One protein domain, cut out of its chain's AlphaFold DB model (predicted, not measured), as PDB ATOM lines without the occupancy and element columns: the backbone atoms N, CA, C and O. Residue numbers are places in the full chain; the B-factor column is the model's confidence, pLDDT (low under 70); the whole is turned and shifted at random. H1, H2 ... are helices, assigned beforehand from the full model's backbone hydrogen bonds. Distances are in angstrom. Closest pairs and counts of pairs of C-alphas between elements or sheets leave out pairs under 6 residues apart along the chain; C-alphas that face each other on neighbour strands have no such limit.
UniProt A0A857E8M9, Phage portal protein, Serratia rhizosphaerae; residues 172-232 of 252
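What this domain is: This is residues 172 to 232 of the 252 residues of the protein "Phage portal protein" of Serratia rhizosphaerae (UniProt A0A857E8M9). A long helix, H3, reaches like an arm from a small head in which H1 and H2 are loosely paired, side by side and running opposite ways; H3 meets the head near its own first residue, at a corner with H2, and makes most of the length. The last residues, 226 to 232, fold back beside the arm, while residues 172 to 179 lead past the last residues of H2 to H1. The printed part has 61 residues, with three named helices in the order H1, H2, H3 and no named strand, and its class is all helix. It is loose and elongated, with a radius of gyration of the C-alphas of 13.7 A and spans of 36 by 23 by 23 A.

How they stand to each other: Start at H3, residues 209 to 225, which touches H2, residues 198 to 205, with residue 209 alone. Their closest C-alphas, those of Gln 199 and Tyr 209, are 5.1 A apart. Their lines are about perpendicular, at 74 degrees. From H2, look across to H1, residues 180 to 192: the two are close but not clearly touching, with the C-alphas of Ser 187 and Glu 201 closest at 6.3 A. They run opposite ways at a shallow tilt of 20 degrees. H1 and H3 are apart. In H1, H2 and H3 every O i to N i+4 pair is within hydrogen-bond range.

Where its parts are: Find C-alpha 209 at (-37.679, -51.574, -20.260); from there H3 runs 24.4 A to C-alpha 225 at (-38.136, -29.560, -30.869). H1 begins at C-alpha 180, at (-53.662, -57.446, -29.575), and runs 18.3 A to Thr 192. H2, from Tyr 198 to Gln 205, has eight residues.

The domain as a whole: The C-alphas of Ile 178 and Glu 225 are the two farthest apart, at 37.5 A. Residues 178 to 183, of which 180 to 183 belong to H1, stand free. The links H1 to H2 and H2 to H3 are tight, and the printed part has no cut. The mean pLDDT of the printed part is 90.2, and no printed residue is under 70.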
ATOM      1  N   GLY A 172     -36.449 -62.980 -23.288       89.12
ATOM      2  CA  GLY A 172     -36.397 -63.718 -24.549       89.12
ATOM      3  C   GLY A 172     -37.540 -63.291 -25.452       89.12
ATOM      4  O   GLY A 172     -38.252 -62.347 -25.132       89.12
ATOM      5  N   ALA A 173     -37.769 -64.037 -26.535       88.69
ATOM      6  CA  ALA A 173     -38.896 -63.775 -27.429       88.69
ATOM      7  C   ALA A 173     -40.200 -63.647 -26.635       88.69
ATOM      8  O   ALA A 173     -40.432 -64.482 -25.750       88.69
ATOM      9  N   GLY A 174     -40.982 -62.614 -26.952       86.94
ATOM     10  CA  GLY A 174     -42.249 -62.297 -26.307       86.94
ATOM     11  C   GLY A 174     -43.339 -63.327 -26.573       86.94
ATOM     12  O   GLY A 174     -43.216 -64.210 -27.427       86.94
ATOM     13  N   ARG A 175     -44.419 -63.217 -25.807       85.38
ATOM     14  CA  ARG A 175     -45.625 -64.014 -25.993       85.38
ATOM     15  C   ARG A 175     -46.370 -63.528 -27.238       85.38
ATOM     16  O   ARG A 175     -46.527 -62.330 -27.448       85.38
ATOM     17  N   MET A 176     -46.861 -64.467 -28.044       81.81
ATOM     18  CA  MET A 176     -47.725 -64.144 -29.178       81.81
ATOM     19  C   MET A 176     -49.081 -63.634 -28.677       81.81
ATOM     20  O   MET A 176     -49.735 -64.311 -27.880       81.81
ATOM     21  N   ALA A 177     -49.495 -62.466 -29.168       79.88
ATOM     22  CA  ALA A 177     -50.819 -61.923 -28.910       79.88
ATOM     23  C   ALA A 177     -51.828 -62.492 -29.913       79.88
ATOM     24  O   ALA A 177     -51.602 -62.438 -31.120       79.88
ATOM     25  N   ILE A 178     -52.934 -63.039 -29.407       78.06
ATOM     26  CA  ILE A 178     -54.020 -63.568 -30.251       78.06
ATOM     27  C   ILE A 178     -55.025 -62.456 -30.565       78.06
ATOM     28  O   ILE A 178     -55.440 -62.301 -31.707       78.06
ATOM     29  N   ASP A 179     -55.365 -61.645 -29.561       81.44
ATOM     30  CA  ASP A 179     -56.086 -60.379 -29.709       81.44
ATOM     31  C   ASP A 179     -55.212 -59.277 -29.114       81.44
ATOM     32  O   ASP A 179     -55.088 -59.142 -27.893       81.44
ATOM     33  N   GLY A 180     -54.568 -58.510 -29.992       81.25
ATOM     34  CA  GLY A 180     -53.662 -57.446 -29.575       81.25
ATOM     35  C   GLY A 180     -54.351 -56.391 -28.710       81.25
ATOM     36  O   GLY A 180     -53.738 -55.877 -27.780       81.25
ATOM     37  N   LEU A 181     -55.633 -56.099 -28.953       85.56
ATOM     38  CA  LEU A 181     -56.338 -55.043 -28.233       85.56
ATOM     39  C   LEU A 181     -56.650 -55.466 -26.795       85.56
ATOM     40  O   LEU A 181     -56.323 -54.734 -25.857       85.56
ATOM     41  N   LYS A 182     -57.239 -56.655 -26.610       84.44
ATOM     42  CA  LYS A 182     -57.580 -57.164 -25.270       84.44
ATOM     43  C   LYS A 182     -56.331 -57.373 -24.412       84.44
ATOM     44  O   LYS A 182     -56.354 -57.050 -23.228       84.44
ATOM     45  N   GLU A 183     -55.229 -57.857 -24.986       83.38
ATOM     46  CA  GLU A 183     -53.990 -58.091 -24.227       83.38
ATOM     47  C   GLU A 183     -53.251 -56.796 -23.855       83.38
ATOM     48  O   GLU A 183     -52.729 -56.687 -22.740       83.38
ATOM     49  N   VAL A 184     -53.252 -55.783 -24.729       86.12
ATOM     50  CA  VAL A 184     -52.700 -54.455 -24.403       86.12
ATOM     51  C   VAL A 184     -53.524 -53.780 -23.307       86.12
ATOM     52  O   VAL A 184     -52.949 -53.241 -22.361       86.12
ATOM     53  N   GLN A 185     -54.856 -53.863 -23.371       87.00
ATOM     54  CA  GLN A 185     -55.733 -53.345 -22.315       87.00
ATOM     55  C   GLN A 185     -55.512 -54.050 -20.978       87.00
ATOM     56  O   GLN A 185     -55.433 -53.393 -19.943       87.00
ATOM     57  N   GLU A 186     -55.384 -55.378 -20.990       86.94
ATOM     58  CA  GLU A 186     -55.098 -56.169 -19.793       86.94
ATOM     59  C   GLU A 186     -53.767 -55.741 -19.155       86.94
ATOM     60  O   GLU A 186     -53.692 -55.545 -17.942       86.94
ATOM     61  N   SER A 187     -52.737 -55.521 -19.978       89.19
ATOM     62  CA  SER A 187     -51.410 -55.069 -19.537       89.19
ATOM     63  C   SER A 187     -51.456 -53.650 -18.962       89.19
ATOM     64  O   SER A 187     -50.933 -53.398 -17.877       89.19
ATOM     65  N   ALA A 188     -52.152 -52.730 -19.636       89.12
ATOM     66  CA  ALA A 188     -52.356 -51.373 -19.142       89.12
ATOM     67  C   ALA A 188     -53.122 -51.362 -17.813       89.12
ATOM     68  O   ALA A 188     -52.716 -50.674 -16.880       89.12
ATOM     69  N   MET A 189     -54.180 -52.169 -17.694       89.75
ATOM     70  CA  MET A 189     -54.955 -52.294 -16.459       89.75
ATOM     71  C   MET A 189     -54.112 -52.872 -15.317       89.75
ATOM     72  O   MET A 189     -54.211 -52.411 -14.184       89.75
ATOM     73  N   ARG A 190     -53.238 -53.852 -15.583       90.69
ATOM     74  CA  ARG A 190     -52.308 -54.380 -14.570       90.69
ATOM     75  C   ARG A 190     -51.344 -53.317 -14.049       90.69
ATOM     76  O   ARG A 190     -51.064 -53.295 -12.853       90.69
ATOM     77  N   ILE A 191     -50.856 -52.443 -14.928       90.75
ATOM     78  CA  ILE A 191     -49.971 -51.338 -14.547       90.75
ATOM     79  C   ILE A 191     -50.745 -50.295 -13.731       90.75
ATOM     80  O   ILE A 191     -50.303 -49.922 -12.648       90.75
ATOM     81  N   THR A 192     -51.920 -49.857 -14.196       88.44
ATOM     82  CA  THR A 192     -52.709 -48.819 -13.506       88.44
ATOM     83  C   THR A 192     -53.239 -49.280 -12.149       88.44
ATOM     84  O   THR A 192     -53.305 -48.484 -11.217       88.44
ATOM     85  N   THR A 193     -53.581 -50.563 -12.011       91.62
ATOM     86  CA  THR A 193     -54.001 -51.172 -10.735       91.62
ATOM     87  C   THR A 193     -52.835 -51.491  -9.794       91.62
ATOM     88  O   THR A 193     -53.072 -51.838  -8.637       91.62
ATOM     89  N   GLY A 194     -51.585 -51.383 -10.256       91.12
ATOM     90  CA  GLY A 194     -50.392 -51.698  -9.466       91.12
ATOM     91  C   GLY A 194     -50.138 -53.197  -9.262       91.12
ATOM     92  O   GLY A 194     -49.350 -53.569  -8.396       91.12
ATOM     93  N   LEU A 195     -50.786 -54.069 -10.043       92.62
ATOM     94  CA  LEU A 195     -50.542 -55.518 -10.025       92.62
ATOM     95  C   LEU A 195     -49.248 -55.911 -10.749       92.62
ATOM     96  O   LEU A 195     -48.736 -57.009 -10.541       92.62
ATOM     97  N   SER A 196     -48.741 -55.038 -11.619       94.25
ATOM     98  CA  SER A 196     -47.547 -55.279 -12.424       94.25
ATOM     99  C   SER A 196     -46.710 -54.012 -12.586       94.25
ATOM    100  O   SER A 196     -47.105 -52.921 -12.182       94.25
ATOM    101  N   THR A 197     -45.534 -54.171 -13.186       93.88
ATOM    102  CA  THR A 197     -44.610 -53.079 -13.515       93.88
ATOM    103  C   THR A 197     -44.406 -53.016 -15.022       93.88
ATOM    104  O   THR A 197     -44.543 -54.027 -15.714       93.88
ATOM    105  N   TYR A 198     -44.014 -51.851 -15.536       92.75
ATOM    106  CA  TYR A 198     -43.647 -51.697 -16.946       92.75
ATOM    107  C   TYR A 198     -42.572 -52.702 -17.378       92.75
ATOM    108  O   TYR A 198     -42.692 -53.293 -18.444       92.75
ATOM    109  N   GLN A 199     -41.573 -52.961 -16.527       92.94
ATOM    110  CA  GLN A 199     -40.535 -53.952 -16.809       92.94
ATOM    111  C   GLN A 199     -41.105 -55.359 -16.988       92.94
ATOM    112  O   GLN A 199     -40.698 -56.077 -17.898       92.94
ATOM    113  N   HIS A 200     -42.067 -55.759 -16.155       91.94
ATOM    114  CA  HIS A 200     -42.682 -57.075 -16.279       91.94
ATOM    115  C   HIS A 200     -43.539 -57.196 -17.546       91.94
ATOM    116  O   HIS A 200     -43.416 -58.183 -18.268       91.94
ATOM    117  N   GLU A 201     -44.369 -56.193 -17.849       92.56
ATOM    118  CA  GLU A 201     -45.235 -56.223 -19.036       92.56
ATOM    119  C   GLU A 201     -44.437 -56.133 -20.349       92.56
ATOM    120  O   GLU A 201     -44.720 -56.876 -21.288       92.56
ATOM    121  N   LEU A 202     -43.397 -55.294 -20.416       92.75
ATOM    122  CA  LEU A 202     -42.525 -55.210 -21.595       92.75
ATOM    123  C   LEU A 202     -41.708 -56.494 -21.785       92.75
ATOM    124  O   LEU A 202     -41.598 -56.989 -22.909       92.75
ATOM    125  N   ALA A 203     -41.241 -57.115 -20.698       92.12
ATOM    126  CA  ALA A 203     -40.560 -58.406 -20.775       92.12
ATOM    127  C   ALA A 203     -41.477 -59.529 -21.297       92.12
ATOM    128  O   ALA A 203     -41.001 -60.426 -21.996       92.12
ATOM    129  N   LEU A 204     -42.791 -59.484 -21.022       90.06
ATOM    130  CA  LEU A 204     -43.761 -60.409 -21.631       90.06
ATOM    131  C   LEU A 204     -43.866 -60.216 -23.150       90.06
ATOM    132  O   LEU A 204     -44.102 -61.190 -23.865       90.06
ATOM    133  N   GLN A 205     -43.647 -58.996 -23.641       90.25
ATOM    134  CA  GLN A 205     -43.564 -58.671 -25.068       90.25
ATOM    135  C   GLN A 205     -42.161 -58.917 -25.653       90.25
ATOM    136  O   GLN A 205     -41.975 -58.842 -26.865       90.25
ATOM    137  N   GLY A 206     -41.190 -59.296 -24.819       91.50
ATOM    138  CA  GLY A 206     -39.810 -59.560 -25.225       91.50
ATOM    139  C   GLY A 206     -38.978 -58.300 -25.454       91.50
ATOM    140  O   GLY A 206     -37.955 -58.378 -26.127       91.50
ATOM    141  N   MET A 207     -39.416 -57.162 -24.918       93.56
ATOM    142  CA  MET A 207     -38.695 -55.892 -24.972       93.56
ATOM    143  C   MET A 207     -38.031 -55.599 -23.631       93.56
ATOM    144  O   MET A 207     -38.547 -55.992 -22.580       93.56
ATOM    145  N   ASP A 208     -36.905 -54.895 -23.678       93.62
ATOM    146  CA  ASP A 208     -36.291 -54.345 -22.479       93.62
ATOM    147  C   ASP A 208     -36.934 -53.008 -22.091       93.62
ATOM    148  O   ASP A 208     -37.369 -52.226 -22.936       93.62
ATOM    149  N   TYR A 209     -37.045 -52.775 -20.787       93.25
ATOM    150  CA  TYR A 209     -37.679 -51.574 -20.260       93.25
ATOM    151  C   TYR A 209     -36.823 -50.327 -20.456       93.25
ATOM    152  O   TYR A 209     -37.380 -49.277 -20.770       93.25
ATOM    153  N   GLU A 210     -35.507 -50.431 -20.260       93.62
ATOM    154  CA  GLU A 210     -34.608 -49.281 -20.350       93.62
ATOM    155  C   GLU A 210     -34.553 -48.793 -21.797       93.62
ATOM    156  O   GLU A 210     -34.828 -47.619 -22.040       93.62
ATOM    157  N   ASP A 211     -34.389 -49.708 -22.759       94.81
ATOM    158  CA  ASP A 211     -34.409 -49.395 -24.195       94.81
ATOM    159  C   ASP A 211     -35.692 -48.651 -24.614       94.81
ATOM    160  O   ASP A 211     -35.657 -47.647 -25.331       94.81
ATOM    161  N   VAL A 212     -36.853 -49.133 -24.157       94.50
ATOM    162  CA  VAL A 212     -38.149 -48.524 -24.493       94.50
ATOM    163  C   VAL A 212     -38.280 -47.136 -23.873       94.50
ATOM    164  O   VAL A 212     -38.777 -46.220 -24.529       94.50
ATOM    165  N   PHE A 213     -37.850 -46.955 -22.625       94.31
ATOM    166  CA  PHE A 213     -37.948 -45.667 -21.941       94.31
ATOM    167  C   PHE A 213     -36.974 -44.632 -22.507       94.31
ATOM    168  O   PHE A 213     -37.363 -43.478 -22.689       94.31
ATOM    169  N   GLU A 214     -35.748 -45.034 -22.839       95.75
ATOM    170  CA  GLU A 214     -34.775 -44.173 -23.514       95.75
ATOM    171  C   GLU A 214     -35.301 -43.711 -24.877       95.75
ATOM    172  O   GLU A 214     -35.274 -42.516 -25.190       95.75
ATOM    173  N   GLN A 215     -35.872 -44.634 -25.657       96.25
ATOM    174  CA  GLN A 215     -36.484 -44.309 -26.941       96.25
ATOM    175  C   GLN A 215     -37.679 -43.358 -26.777       96.25
ATOM    176  O   GLN A 215     -37.794 -42.378 -27.515       96.25
ATOM    177  N   GLN A 216     -38.550 -43.593 -25.791       93.31
ATOM    178  CA  GLN A 216     -39.675 -42.699 -25.501       93.31
ATOM    179  C   GLN A 216     -39.206 -41.296 -25.112       93.31
ATOM    180  O   GLN A 216     -39.763 -40.307 -25.591       93.31
ATOM    181  N   GLN A 217     -38.172 -41.188 -24.274       94.19
ATOM    182  CA  GLN A 217     -37.600 -39.901 -23.889       94.19
ATOM    183  C   GLN A 217     -37.060 -39.151 -25.111       94.19
ATOM    184  O   GLN A 217     -37.348 -37.964 -25.284       94.19
ATOM    185  N   PHE A 218     -36.321 -39.846 -25.976       94.94
ATOM    186  CA  PHE A 218     -35.798 -39.278 -27.214       94.94
ATOM    187  C   PHE A 218     -36.918 -38.789 -28.146       94.94
ATOM    188  O   PHE A 218     -36.845 -37.687 -28.693       94.94
ATOM    189  N   GLU A 219     -37.984 -39.574 -28.306       94.38
ATOM    190  CA  GLU A 219     -39.132 -39.206 -29.138       94.38
ATOM    191  C   GLU A 219     -39.892 -37.992 -28.600       94.38
ATOM    192  O   GLU A 219     -40.322 -37.146 -29.388       94.38
ATOM    193  N   ILE A 220     -40.052 -37.884 -27.280       93.25
ATOM    194  CA  ILE A 220     -40.704 -36.736 -26.640       93.25
ATOM    195  C   ILE A 220     -39.887 -35.466 -26.873       93.25
ATOM    196  O   ILE A 220     -40.447 -34.457 -27.302       93.25
ATOM    197  N   GLU A 221     -38.573 -35.512 -26.650       94.38
ATOM    198  CA  GLU A 221     -37.716 -34.344 -26.869       94.38
ATOM    199  C   GLU A 221     -37.765 -33.902 -28.336       94.38
ATOM    200  O   GLU A 221     -38.036 -32.741 -28.644       94.38
ATOM    201  N   ARG A 222     -37.660 -34.856 -29.265       94.19
ATOM    202  CA  ARG A 222     -37.721 -34.570 -30.701       94.19
ATOM    203  C   ARG A 222     -39.075 -34.020 -31.155       94.19
ATOM    204  O   ARG A 222     -39.133 -33.192 -32.069       94.19
ATOM    205  N   ARG A 223     -40.179 -34.462 -30.540       94.00
ATOM    206  CA  ARG A 223     -41.519 -33.896 -30.775       94.00
ATOM    207  C   ARG A 223     -41.576 -32.441 -30.333       94.00
ATOM    208  O   ARG A 223     -42.046 -31.612 -31.110       94.00
ATOM    209  N   ARG A 224     -41.046 -32.128 -29.149       93.44
ATOM    210  CA  ARG A 224     -41.000 -30.762 -28.608       93.44
ATOM    211  C   ARG A 224     -40.156 -29.836 -29.474       93.44
ATOM    212  O   ARG A 224     -40.620 -28.751 -29.815       93.44
ATOM    213  N   GLU A 225     -38.984 -30.290 -29.914       94.81
ATOM    214  CA  GLU A 225     -38.136 -29.560 -30.869       94.81
ATOM    215  C   GLU A 225     -38.861 -29.283 -32.195       94.81
ATOM    216  O   GLU A 225     -38.704 -28.220 -32.794       94.81
ATOM    217  N   SER A 226     -39.697 -30.226 -32.639       93.75
ATOM    218  CA  SER A 226     -40.482 -30.115 -33.873       93.75
ATOM    219  C   SER A 226     -41.795 -29.331 -33.703       93.75
ATOM    220  O   SER A 226     -42.547 -29.193 -34.668       93.75
ATOM    221  N   GLY A 227     -42.107 -28.839 -32.497       93.44
ATOM    222  CA  GLY A 227     -43.363 -28.144 -32.190       93.44
ATOM    223  C   GLY A 227     -44.605 -29.045 -32.173       93.44
ATOM    224  O   GLY A 227     -45.726 -28.547 -32.279       93.44
ATOM    225  N   LEU A 228     -44.428 -30.365 -32.067       90.31
ATOM    226  CA  LEU A 228     -45.507 -31.344 -31.938       90.31
ATOM    227  C   LEU A 228     -45.900 -31.523 -30.467       90.31
ATOM    228  O   LEU A 228     -45.075 -31.388 -29.567       90.31
ATOM    229  N   ALA A 229     -47.165 -31.867 -30.228       87.75
ATOM    230  CA  ALA A 229     -47.647 -32.173 -28.888       87.75
ATOM    231  C   ALA A 229     -47.046 -33.480 -28.339       87.75
ATOM    232  O   ALA A 229     -46.782 -34.437 -29.085       87.75
ATOM    233  N   ASP A 230     -46.891 -33.521 -27.015       87.06
ATOM    234  CA  ASP A 230     -46.502 -34.723 -26.281       87.06
ATOM    235  C   ASP A 230     -47.516 -35.863 -26.539       87.06
ATOM    236  O   ASP A 230     -48.704 -35.610 -26.774       87.06
ATOM    237  N   PRO A 231     -47.067 -37.131 -26.543       83.50
ATOM    238  CA  PRO A 231     -47.942 -38.274 -26.784       83.50
ATOM    239  C   PRO A 231     -49.026 -38.414 -25.698       83.50
ATOM    240  O   PRO A 231     -48.727 -38.405 -24.505       83.50
ATOM    241  N   ASP A 232     -50.286 -38.592 -26.120       82.06
ATOM    242  CA  ASP A 232     -51.406 -38.928 -25.228       82.06
ATOM    243  C   ASP A 232     -51.368 -40.430 -24.909       82.06
ATOM    244  O   ASP A 232     -51.610 -41.273 -25.773       82.06
TER     245      ASP A 232